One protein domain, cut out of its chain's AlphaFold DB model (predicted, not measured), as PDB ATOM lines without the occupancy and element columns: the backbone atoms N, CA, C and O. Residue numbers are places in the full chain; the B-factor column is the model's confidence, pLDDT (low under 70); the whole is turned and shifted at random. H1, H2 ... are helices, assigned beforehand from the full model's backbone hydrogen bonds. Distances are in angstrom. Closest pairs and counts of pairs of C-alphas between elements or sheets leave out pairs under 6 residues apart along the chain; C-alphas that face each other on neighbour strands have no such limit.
ATOM      1  N   ASP A 154     174.570 131.338  81.093       60.62
ATOM      2  CA  ASP A 154     173.963 132.652  80.957       60.62
ATOM      3  C   ASP A 154     172.649 132.563  80.163       60.62
ATOM      4  O   ASP A 154     171.656 133.160  80.564       60.62
ATOM      5  N   GLU A 155     172.573 131.747  79.106       54.53
ATOM      6  CA  GLU A 155     171.334 131.502  78.345       54.53
ATOM      7  C   GLU A 155     170.266 130.757  79.153       54.53
ATOM      8  O   GLU A 155     169.081 131.075  79.030       54.53
ATOM      9  N   LEU A 156     170.665 129.815  80.017       58.81
ATOM     10  CA  LEU A 156     169.755 129.128  80.945       58.81
ATOM     11  C   LEU A 156     169.018 130.112  81.859       58.81
ATOM     12  O   LEU A 156     167.849 129.895  82.188       58.81
ATOM     13  N   GLN A 157     169.667 131.218  82.238       54.50
ATOM     14  CA  GLN A 157     169.027 132.262  83.035       54.50
ATOM     15  C   GLN A 157     167.921 132.963  82.242       54.50
ATOM     16  O   GLN A 157     166.928 133.354  82.831       54.50
ATOM     17  N   PHE A 158     168.014 133.081  80.917       52.25
ATOM     18  CA  PHE A 158     166.989 133.765  80.121       52.25
ATOM     19  C   PHE A 158     165.869 132.836  79.641       52.25
ATOM     20  O   PHE A 158     164.714 133.258  79.607       52.25
ATOM     21  N   SER A 159     166.162 131.571  79.320       52.53
ATOM     22  CA  SER A 159     165.142 130.605  78.877       52.53
ATOM     23  C   SER A 159     164.187 130.190  80.001       52.53
ATOM     24  O   SER A 159     162.999 129.968  79.763       52.53
ATOM     25  N   THR A 160     164.680 130.153  81.241       49.75
ATOM     26  CA  THR A 160     163.931 129.650  82.401       49.75
ATOM     27  C   THR A 160     162.975 130.689  82.997       49.75
ATOM     28  O   THR A 160     161.907 130.344  83.506       49.75
ATOM     29  N   ILE A 161     163.309 131.979  82.908       49.88
ATOM     30  CA  ILE A 161     162.503 133.046  83.521       49.88
ATOM     31  C   ILE A 161     161.274 133.399  82.647       49.88
ATOM     32  O   ILE A 161     160.260 133.867  83.162       49.88
ATOM     33  N   ILE A 162     161.279 133.072  81.343       46.72
ATOM     34  CA  ILE A 162     160.115 133.253  80.444       46.72
ATOM     35  C   ILE A 162     158.917 132.360  80.858       46.72
ATOM     36  O   ILE A 162     157.771 132.671  80.537       46.72
ATOM     37  N   SER A 163     159.145 131.285  81.622       44.72
ATOM     38  CA  SER A 163     158.120 130.293  82.000       44.72
ATOM     39  C   SER A 163     157.353 130.609  83.302       44.72
ATOM     40  O   SER A 163     156.455 129.869  83.699       44.72
ATOM     41  N   LEU A 164     157.636 131.724  83.987       47.91
ATOM     42  CA  LEU A 164     157.054 132.010  85.312       47.91
ATOM     43  C   LEU A 164     155.528 132.228  85.333       47.91
ATOM     44  O   LEU A 164     154.922 132.104  86.394       47.91
ATOM     45  N   SER A 165     154.874 132.492  84.193       45.03
ATOM     46  CA  SER A 165     153.408 132.622  84.139       45.03
ATOM     47  C   SER A 165     152.666 131.295  83.937       45.03
ATOM     48  O   SER A 165     151.433 131.291  83.883       45.03
ATOM     49  N   GLN A 166     153.373 130.173  83.773       47.41
ATOM     50  CA  GLN A 166     152.756 128.860  83.594       47.41
ATOM     51  C   GLN A 166     152.856 128.056  84.893       47.41
ATOM     52  O   GLN A 166     153.905 127.982  85.529       47.41
ATOM     53  N   LYS A 167     151.723 127.475  85.316       45.41
ATOM     54  CA  LYS A 167     151.664 126.565  86.470       45.41
ATOM     55  C   LYS A 167     152.753 125.505  86.318       45.41
ATOM     56  O   LYS A 167     152.812 124.844  85.287       45.41
ATOM     57  N   GLN A 168     153.566 125.354  87.361       49.97
ATOM     58  CA  GLN A 168     154.625 124.352  87.429       49.97
ATOM     59  C   GLN A 168     154.028 122.971  87.122       49.97
ATOM     60  O   GLN A 168     153.078 122.541  87.783       49.97
ATOM     61  N   TYR A 169     154.544 122.307  86.090       50.00
ATOM     62  CA  TYR A 169     154.191 120.922  85.812       50.00
ATOM     63  C   TYR A 169     154.837 120.024  86.873       50.00
ATOM     64  O   TYR A 169     155.934 120.294  87.354       50.00
ATOM     65  N   LEU A 170     154.140 118.949  87.244       44.72
ATOM     66  CA  LEU A 170     154.443 118.076  88.388       44.72
ATOM     67  C   LEU A 170     155.844 117.413  88.363       44.72
ATOM     68  O   LEU A 170     156.215 116.773  89.338       44.72
ATOM     69  N   PHE A 171     156.594 117.530  87.264       46.50
ATOM     70  CA  PHE A 171     157.891 116.877  87.047       46.50
ATOM     71  C   PHE A 171     159.061 117.855  86.852       46.50
ATOM     72  O   PHE A 171     160.153 117.430  86.494       46.50
ATOM     73  N   ASP A 172     158.854 119.148  87.107       49.59
ATOM     74  CA  ASP A 172     159.850 120.204  86.884       49.59
ATOM     75  C   ASP A 172     160.555 120.649  88.185       49.59
ATOM     76  O   ASP A 172     160.747 121.837  88.457       49.59
ATOM     77  N   GLU A 173     160.944 119.694  89.037       48.88
ATOM     78  CA  GLU A 173     161.643 119.996  90.298       48.88
ATOM     79  C   GLU A 173     162.971 120.748  90.067       48.88
ATOM     80  O   GLU A 173     163.321 121.627  90.862       48.88
ATOM     81  N   GLU A 174     163.662 120.514  88.942       50.81
ATOM     82  CA  GLU A 174     164.902 121.226  88.588       50.81
ATOM     83  C   GLU A 174     164.686 122.721  88.281       50.81
ATOM     84  O   GLU A 174     165.564 123.543  88.565       50.81
ATOM     85  N   LEU A 175     163.501 123.127  87.798       52.47
ATOM     86  CA  LEU A 175     163.191 124.546  87.571       52.47
ATOM     87  C   LEU A 175     163.122 125.336  88.881       52.47
ATOM     88  O   LEU A 175     163.489 126.511  88.911       52.47
ATOM     89  N   SER A 176     162.679 124.712  89.978       52.06
ATOM     90  CA  SER A 176     162.631 125.368  91.292       52.06
ATOM     91  C   SER A 176     164.036 125.677  91.830       52.06
ATOM     92  O   SER A 176     164.282 126.771  92.345       52.06
ATOM     93  N   ILE A 177     164.981 124.756  91.612       53.97
ATOM     94  CA  ILE A 177     166.392 124.898  91.990       53.97
ATOM     95  C   ILE A 177     167.050 126.009  91.154       53.97
ATOM     96  O   ILE A 177     167.815 126.814  91.690       53.97
ATOM     97  N   ASN A 178     166.685 126.120  89.871       63.72
ATOM     98  CA  ASN A 178     167.209 127.146  88.965       63.72
ATOM     99  C   ASN A 178     166.703 128.568  89.256       63.72
ATOM    100  O   ASN A 178     167.445 129.532  89.070       63.72
ATOM    101  N   LYS A 179     165.478 128.742  89.767       67.44
ATOM    102  CA  LYS A 179     164.962 130.077  90.142       67.44
ATOM    103  C   LYS A 179     165.779 130.714  91.260       67.44
ATOM    104  O   LYS A 179     166.145 131.887  91.191       67.44
ATOM    105  N   SER A 180     166.105 129.922  92.275       71.38
ATOM    106  CA  SER A 180     166.838 130.397  93.446       71.38
ATOM    107  C   SER A 180     168.301 130.738  93.114       71.38
ATOM    108  O   SER A 180     168.868 131.700  93.646       71.38
ATOM    109  N   THR A 181     168.931 129.988  92.203       73.44
ATOM    110  CA  THR A 181     170.297 130.253  91.713       73.44
ATOM    111  C   THR A 181     170.341 131.442  90.745       73.44
ATOM    112  O   THR A 181     171.213 132.300  90.893       73.44
ATOM    113  N   ALA A 182     169.367 131.575  89.840       74.12
ATOM    114  CA  ALA A 182     169.227 132.741  88.961       74.12
ATOM    115  C   ALA A 182     168.987 134.036  89.754       74.12
ATOM    116  O   ALA A 182     169.647 135.044  89.503       74.12
ATOM    117  N   ALA A 183     168.120 134.006  90.773       77.62
ATOM    118  CA  ALA A 183     167.888 135.159  91.644       77.62
ATOM    119  C   ALA A 183     169.153 135.580  92.414       77.62
ATOM    120  O   ALA A 183     169.376 136.773  92.606       77.62
ATOM    121  N   LYS A 184     170.018 134.631  92.815       77.69
ATOM    122  CA  LYS A 184     171.335 134.952  93.399       77.69
ATOM    123  C   LYS A 184     172.260 135.643  92.403       77.69
ATOM    124  O   LYS A 184     172.855 136.653  92.756       77.69
ATOM    125  N   SER A 185     172.356 135.111  91.185       79.81
ATOM    126  CA  SER A 185     173.164 135.709  90.116       79.81
ATOM    127  C   SER A 185     172.735 137.158  89.863       79.81
ATOM    128  O   SER A 185     173.550 138.076  89.920       79.81
ATOM    129  N   LEU A 186     171.426 137.387  89.713       82.81
ATOM    130  CA  LEU A 186     170.868 138.727  89.528       82.81
ATOM    131  C   LEU A 186     171.117 139.640  90.732       82.81
ATOM    132  O   LEU A 186     171.435 140.807  90.546       82.81
ATOM    133  N   MET A 187     171.025 139.122  91.956       81.06
ATOM    134  CA  MET A 187     171.349 139.863  93.178       81.06
ATOM    135  C   MET A 187     172.810 140.320  93.232       81.06
ATOM    136  O   MET A 187     173.083 141.443  93.653       81.06
ATOM    137  N   ASP A 188     173.759 139.484  92.813       82.12
ATOM    138  CA  ASP A 188     175.164 139.887  92.760       82.12
ATOM    139  C   ASP A 188     175.401 140.941  91.670       82.12
ATOM    140  O   ASP A 188     176.084 141.932  91.923       82.12
ATOM    141  N   VAL A 189     174.738 140.811  90.516       83.81
ATOM    142  CA  VAL A 189     174.750 141.841  89.463       83.81
ATOM    143  C   VAL A 189     174.108 143.150  89.946       83.81
ATOM    144  O   VAL A 189     174.611 144.229  89.632       83.81
ATOM    145  N   ALA A 190     173.053 143.081  90.765       84.06
ATOM    146  CA  ALA A 190     172.335 144.245  91.291       84.06
ATOM    147  C   ALA A 190     173.184 145.141  92.210       84.06
ATOM    148  O   ALA A 190     172.816 146.294  92.445       84.06
ATOM    149  N   LYS A 191     174.312 144.639  92.739       82.81
ATOM    150  CA  LYS A 191     175.256 145.442  93.540       82.81
ATOM    151  C   LYS A 191     176.011 146.462  92.699       82.81
ATOM    152  O   LYS A 191     176.402 147.503  93.215       82.81
ATOM    153  N   GLU A 192     176.263 146.129  91.438       83.94
ATOM    154  CA  GLU A 192     177.182 146.874  90.574       83.94
ATOM    155  C   GLU A 192     176.466 147.525  89.391       83.94
ATOM    156  O   GLU A 192     176.914 148.554  88.885       83.94
ATOM    157  N   LYS A 193     175.353 146.937  88.942       86.50
ATOM    158  CA  LYS A 193     174.650 147.352  87.732       86.50
ATOM    159  C   LYS A 193     173.151 147.475  87.969       86.50
ATOM    160  O   LYS A 193     172.544 146.675  88.676       86.50
ATOM    161  N   GLN A 194     172.550 148.461  87.308       87.31
ATOM    162  CA  GLN A 194     171.102 148.603  87.259       87.31
ATOM    163  C   GLN A 194     170.474 147.434  86.487       87.31
ATOM    164  O   GLN A 194     170.872 147.134  85.357       87.31
ATOM    165  N   LEU A 195     169.507 146.773  87.113       86.06
ATOM    166  CA  LEU A 195     168.726 145.695  86.524       86.06
ATOM    167  C   LEU A 195     167.534 146.254  85.743       86.06
ATOM    168  O   LEU A 195     167.100 147.389  85.941       86.06
ATOM    169  N   THR A 196     167.002 145.454  84.820       85.19
ATOM    170  CA  THR A 196     165.751 145.799  84.137       85.19
ATOM    171  C   THR A 196     164.560 145.594  85.070       85.19
ATOM    172  O   THR A 196     164.605 144.755  85.966       85.19
ATOM    173  N   GLU A 197     163.462 146.317  84.838       82.50
ATOM    174  CA  GLU A 197     162.259 146.260  85.689       82.50
ATOM    175  C   GLU A 197     161.757 144.822  85.914       82.50
ATOM    176  O   GLU A 197     161.414 144.439  87.030       82.50
ATOM    177  N   TRP A 198     161.804 143.997  84.867       78.88
ATOM    178  CA  TRP A 198     161.442 142.585  84.940       78.88
ATOM    179  C   TRP A 198     162.431 141.747  85.767       78.88
ATOM    180  O   TRP A 198     162.006 140.883  86.529       78.88
ATOM    181  N   GLN A 199     163.740 142.009  85.664       81.50
ATOM    182  CA  GLN A 199     164.745 141.337  86.498       81.50
ATOM    183  C   GLN A 199     164.552 141.691  87.977       81.50
ATOM    184  O   GLN A 199     164.677 140.819  88.836       81.50
ATOM    185  N   GLU A 200     164.216 142.950  88.275       83.50
ATOM    186  CA  GLU A 200     163.890 143.372  89.637       83.50
ATOM    187  C   GLU A 200     162.658 142.644  90.175       83.50
ATOM    188  O   GLU A 200     162.686 142.154  91.304       83.50
ATOM    189  N   ASP A 201     161.598 142.532  89.371       81.69
ATOM    190  CA  ASP A 201     160.374 141.836  89.774       81.69
ATOM    191  C   ASP A 201     160.635 140.355  90.070       81.69
ATOM    192  O   ASP A 201     160.164 139.853  91.091       81.69
ATOM    193  N   CYS A 202     161.465 139.690  89.261       76.50
ATOM    194  CA  CYS A 202     161.862 138.300  89.492       76.50
ATOM    195  C   CYS A 202     162.595 138.122  90.831       76.50
ATOM    196  O   CYS A 202     162.312 137.188  91.583       76.50
ATOM    197  N   VAL A 203     163.532 139.022  91.149       82.88
ATOM    198  CA  VAL A 203     164.267 138.980  92.421       82.88
ATOM    199  C   VAL A 203     163.322 139.236  93.598       82.88
ATOM    200  O   VAL A 203     163.354 138.498  94.581       82.88
ATOM    201  N   ILE A 204     162.449 140.242  93.496       82.75
ATOM    202  CA  ILE A 204     161.509 140.622  94.563       82.75
ATOM    203  C   ILE A 204     160.476 139.518  94.830       82.75
ATOM    204  O   ILE A 204     160.152 139.247  95.991       82.75
ATOM    205  N   GLU A 205     159.956 138.871  93.786       80.38
ATOM    206  CA  GLU A 205     159.021 137.753  93.917       80.38
ATOM    207  C   GLU A 205     159.682 136.587  94.657       80.38
ATOM    208  O   GLU A 205     159.174 136.159  95.700       80.38
ATOM    209  N   GLN A 206     160.885 136.188  94.227       77.50
ATOM    210  CA  GLN A 206     161.650 135.121  94.874       77.50
ATOM    211  C   GLN A 206     161.993 135.449  96.338       77.50
ATOM    212  O   GLN A 206     161.914 134.573  97.199       77.50
ATOM    213  N   MET A 207     162.326 136.708  96.656       77.69
ATOM    214  CA  MET A 207     162.549 137.166  98.039       77.69
ATOM    215  C   MET A 207     161.317 136.990  98.929       77.69
ATOM    216  O   MET A 207     161.441 136.762 100.133       77.69
ATOM    217  N   SER A 208     160.125 137.115  98.348       74.19
ATOM    218  CA  SER A 208     158.869 136.994  99.079       74.19
ATOM    219  C   SER A 208     158.425 135.540  99.287       74.19
ATOM    220  O   SER A 208     157.802 135.244 100.314       74.19
ATOM    221  N   GLU A 209     158.768 134.649  98.353       74.50
ATOM    222  CA  GLU A 209     158.427 133.222  98.382       74.50
ATOM    223  C   GLU A 209     159.417 132.398  99.223       74.50
ATOM    224  O   GLU A 209     158.998 131.624 100.087       74.50
ATOM    225  N   ASP A 210     160.726 132.608  99.050       67.06
ATOM    226  CA  ASP A 210     161.777 131.755  99.620       67.06
ATOM    227  C   ASP A 210     162.481 132.399 100.834       67.06
ATOM    228  O   ASP A 210     163.673 132.731 100.844       67.06
ATOM    229  N   LYS A 211     161.705 132.581 101.912       64.19
ATOM    230  CA  LYS A 211     162.151 133.163 103.198       64.19
ATOM    231  C   LYS A 211     163.401 132.507 103.826       64.19
ATOM    232  O   LYS A 211     164.226 133.245 104.372       64.19
ATOM    233  N   PRO A 212     163.572 131.167 103.842       56.59
ATOM    234  CA  PRO A 212     164.744 130.550 104.466       56.59
ATOM    235  C   PRO A 212     166.032 130.742 103.651       56.59
ATOM    236  O   PRO A 212     167.116 130.801 104.233       56.59
ATOM    237  N   TYR A 213     165.938 130.908 102.332       57.28
ATOM    238  CA  TYR A 213     167.102 131.049 101.462       57.28
ATOM    239  C   TYR A 213     167.831 132.388 101.636       57.28
ATOM    240  O   TYR A 213     169.057 132.414 101.762       57.28
ATOM    241  N   PHE A 214     167.086 133.491 101.754       58.84
ATOM    242  CA  PHE A 214     167.652 134.816 102.048       58.84
ATOM    243  C   PHE A 214     168.174 134.949 103.482       58.84
ATOM    244  O   PHE A 214     169.037 135.779 103.770       58.84
ATOM    245  N   ASN A 215     167.704 134.104 104.399       57.50
ATOM    246  CA  ASN A 215     168.257 134.067 105.746       57.50
ATOM    247  C   ASN A 215     169.656 133.434 105.799       57.50
ATOM    248  O   ASN A 215     170.428 133.806 106.685       57.50
ATOM    249  N   ASN A 216     169.990 132.553 104.852       53.59
ATOM    250  CA  ASN A 216     171.269 131.840 104.789       53.59
ATOM    251  C   ASN A 216     172.328 132.534 103.923       53.59
ATOM    252  O   ASN A 216     173.496 132.144 103.948       53.59
ATOM    253  N   THR A 217     171.953 133.548 103.147       58.31
ATOM    254  CA  THR A 217     172.901 134.347 102.372       58.31
ATOM    255  C   THR A 217     173.542 135.425 103.249       58.31
ATOM    256  O   THR A 217     172.897 136.075 104.071       58.31
ATOM    257  N   ASN A 218     174.855 135.596 103.086       64.69
ATOM    258  CA  ASN A 218     175.727 136.412 103.938       64.69
ATOM    259  C   ASN A 218     175.634 137.921 103.625       64.69
ATOM    260  O   ASN A 218     176.633 138.636 103.679       64.69
ATOM    261  N   TYR A 219     174.454 138.392 103.225       74.50
ATOM    262  CA  TYR A 219     174.255 139.782 102.850       74.50
ATOM    263  C   TYR A 219     174.218 140.679 104.082       74.50
ATOM    264  O   TYR A 219     173.499 140.398 105.048       74.50
ATOM    265  N   LYS A 220     174.979 141.772 104.032       80.62
ATOM    266  CA  LYS A 220     175.028 142.754 105.114       80.62
ATOM    267  C   LYS A 220     174.172 143.975 104.800       80.62
ATOM    268  O   LYS A 220     173.739 144.185 103.669       80.62
ATOM    269  N   VAL A 221     173.950 144.803 105.817       80.94
ATOM    270  CA  VAL A 221     173.201 146.059 105.673       80.94
ATOM    271  C   VAL A 221     173.898 146.996 104.682       80.94
ATOM    272  O   VAL A 221     173.222 147.631 103.880       80.94
ATOM    273  N   GLU A 222     175.234 147.000 104.644       83.44
ATOM    274  CA  GLU A 222     176.010 147.816 103.701       83.44
ATOM    275  C   GLU A 222     175.826 147.377 102.235       83.44
ATOM    276  O   GLU A 222     176.015 148.170 101.314       83.44
ATOM    277  N   ASP A 223     175.469 146.112 101.990       82.44
ATOM    278  CA  ASP A 223     175.154 145.631 100.639       82.44
ATOM    279  C   ASP A 223     173.782 146.137 100.194       82.44
ATOM    280  O   ASP A 223     173.629 146.575  99.056       82.44
ATOM    281  N   ALA A 224     172.805 146.129 101.105       82.75
ATOM    282  CA  ALA A 224     171.473 146.658 100.841       82.75
ATOM    283  C   ALA A 224     171.508 148.175 100.602       82.75
ATOM    284  O   ALA A 224     170.870 148.652  99.669       82.75
ATOM    285  N   GLU A 225     172.293 148.925 101.382       83.56
ATOM    286  CA  GLU A 225     172.463 150.375 101.202       83.56
ATOM    287  C   GLU A 225     173.084 150.707  99.836       83.56
ATOM    288  O   GLU A 225     172.563 151.563  99.124       83.56
ATOM    289  N   ARG A 226     174.113 149.963  99.402       83.00
ATOM    290  CA  ARG A 226     174.673 150.101  98.044       83.00
ATOM    291  C   ARG A 226     173.655 149.768  96.956       83.00
ATOM    292  O   ARG A 226     173.550 150.482  95.963       83.00
ATOM    293  N   MET A 227     172.860 148.719  97.152       84.62
ATOM    294  CA  MET A 227     171.784 148.384  96.218       84.62
ATOM    295  C   MET A 227     170.693 149.449  96.174       84.62
ATOM    296  O   MET A 227     170.103 149.630  95.121       84.62
ATOM    297  N   MET A 228     170.416 150.179  97.256       85.44
ATOM    298  CA  MET A 228     169.422 151.258  97.232       85.44
ATOM    299  C   MET A 228     169.831 152.425  96.322       85.44
ATOM    300  O   MET A 228     168.948 153.107  95.805       85.44
ATOM    301  N   GLU A 229     171.132 152.643  96.112       84.06
ATOM    302  CA  GLU A 229     171.646 153.669  95.195       84.06
ATOM    303  C   GLU A 229     171.503 153.252  93.724       84.06
ATOM    304  O   GLU A 229     171.156 154.079  92.883       84.06
ATOM    305  N   VAL A 230     171.748 151.973  93.416       85.00
ATOM    306  CA  VAL A 230     171.778 151.453  92.034       85.00
ATOM    307  C   VAL A 230     170.424 150.885  91.591       85.00
ATOM    308  O   VAL A 230     169.975 151.140  90.476       85.00
ATOM    309  N   ASN A 231     169.762 150.127  92.466       88.06
ATOM    310  CA  ASN A 231     168.485 149.438  92.256       88.06
ATOM    311  C   ASN A 231     167.542 149.679  93.458       88.06
ATOM    312  O   ASN A 231     167.389 148.810  94.330       88.06
ATOM    313  N   PRO A 232     166.873 150.850  93.520       85.75
ATOM    314  CA  PRO A 232     166.085 151.281  94.677       85.75
ATOM    315  C   PRO A 232     165.030 150.269  95.137       85.75
ATOM    316  O   PRO A 232     164.809 150.091  96.338       85.75
ATOM    317  N   ARG A 233     164.379 149.579  94.192       87.00
ATOM    318  CA  ARG A 233     163.297 148.629  94.485       87.00
ATOM    319  C   ARG A 233     163.809 147.386  95.208       87.00
ATOM    320  O   ARG A 233     163.235 147.003  96.227       87.00
ATOM    321  N   ILE A 234     164.905 146.802  94.729       86.31
ATOM    322  CA  ILE A 234     165.519 145.616  95.343       86.31
ATOM    323  C   ILE A 234     166.134 145.982  96.691       86.31
ATOM    324  O   ILE A 234     165.847 145.320  97.689       86.31
ATOM    325  N   GLY A 235     166.917 147.064  96.749       84.31
ATOM    326  CA  GLY A 235     167.579 147.502  97.981       84.31
ATOM    327  C   GLY A 235     166.587 147.762  99.120       84.31
ATOM    328  O   GLY A 235     166.801 147.312 100.246       84.31
ATOM    329  N   GLY A 236     165.448 148.399  98.818       84.06
ATOM    330  CA  GLY A 236     164.378 148.633  99.790       84.06
ATOM    331  C   GLY A 236     163.752 147.347 100.340       84.06
ATOM    332  O   GLY A 236     163.567 147.219 101.553       84.06
ATOM    333  N   VAL A 237     163.457 146.370  99.473       86.31
ATOM    334  CA  VAL A 237     162.927 145.052  99.879       86.31
ATOM    335  C   VAL A 237     163.967 144.264 100.676       86.31
ATOM    336  O   VAL A 237     163.636 143.639 101.680       86.31
ATOM    337  N   MET A 238     165.236 144.331 100.283       85.00
ATOM    338  CA  MET A 238     166.334 143.648 100.962       85.00
ATOM    339  C   MET A 238     166.574 144.185 102.369       85.00
ATOM    340  O   MET A 238     166.668 143.409 103.319       85.00
ATOM    341  N   LEU A 239     166.619 145.508 102.526       85.25
ATOM    342  CA  LEU A 239     166.752 146.139 103.835       85.25
ATOM    343  C   LEU A 239     165.542 145.823 104.729       85.25
ATOM    344  O   LEU A 239     165.697 145.567 105.926       85.25
ATOM    345  N   ALA A 240     164.343 145.761 104.141       84.50
ATOM    346  CA  ALA A 240     163.146 145.305 104.833       84.50
ATOM    347  C   ALA A 240     163.282 143.847 105.301       84.50
ATOM    348  O   ALA A 240     163.031 143.562 106.467       84.50
ATOM    349  N   GLU A 241     163.745 142.920 104.465       82.69
ATOM    350  CA  GLU A 241     163.969 141.523 104.865       82.69
ATOM    351  C   GLU A 241     165.030 141.388 105.977       82.69
ATOM    352  O   GLU A 241     164.824 140.640 106.939       82.69
ATOM    353  N   LEU A 242     166.107 142.183 105.933       81.12
ATOM    354  CA  LEU A 242     167.118 142.237 107.001       81.12
ATOM    355  C   LEU A 242     166.542 142.736 108.339       81.12
ATOM    356  O   LEU A 242     166.976 142.272 109.398       81.12
ATOM    357  N   SER A 243     165.520 143.599 108.318       81.00
ATOM    358  CA  SER A 243     164.857 144.084 109.540       81.00
ATOM    359  C   SER A 243     164.138 142.992 110.344       81.00
ATOM    360  O   SER A 243     163.914 143.171 111.540       81.00
TER     361      SER A 243
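AT A GLANCE: This is residues 154 to 243 of the 352 residues of the protein "CCR4-NOT transcription complex subunit 11" of Trichomonas vaginalis (UniProt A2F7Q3). The long helix H2 crosses H3, and H3, H6 and H5 stand side by side in that order, H6 folding back on H5. H1 packs across H2, short H4 lies near H3 and H6, and residues 169 to 174 stick out. The printed part has 90 residues with six named helices, H1 to H6, no named strand, and is all helix. It is compact, radius of gyration of the C-alphas 13.2 A, though elongated, spanning 39 by 25 by 19 A.

IN THESE COORDINATES: H1 is residues 154 to 161, 11.7 A, from C-alpha 154 at (173.963, 132.652, 80.957). H2 is residues 173 to 190, 26.5 A; H3 197 to 209, 18.6 A; H4 211 to 216, 9.3 A. H5 is residues 221 to 230, 14.7 A; H6 is 232 to 243, 16.6 A, ending at C-alpha 243 (164.857, 144.084, 109.540).

HOW THE PARTS SIT: H2, with residues 175 to 182 alone, touches H1 at a steep tilt of 62 degrees, opposite ways; the closest C-alphas, those of Gln 157 and Ala 182, are 5.9 A apart. H2, with residues 179 to 187 alone, touches H3 at a steep tilt of 58 degrees, closest C-alphas Ala 183 and Val 203, 5.3 A. H3 with residues 200 to 204 touches H6 with 233 to 237, a shallow tilt of 15 degrees, the same way, closest C-alphas Glu 200 and Ile 234, 6.3 A. H4 and H6 are near each other. H5 and H6 form a hairpin and touch, closest C-alphas Met 228 and Gly 235, 4.3 A. In H3 and H6 every O i to N i+4 pair is within hydrogen-bond range; H1 has 2 of 4, H2 12 of 14, H4 1 of 2, H5 5 of 6.

THE WHOLE: The farthest C-alphas, Phe 171 and Glu 229, are 40.1 A apart. The printed part has no cut. The link from H1 to H2 is long, 11 residues. Mean pLDDT of the printed part is 70.9, with residues 154 to 179 and 210 to 218 under 70.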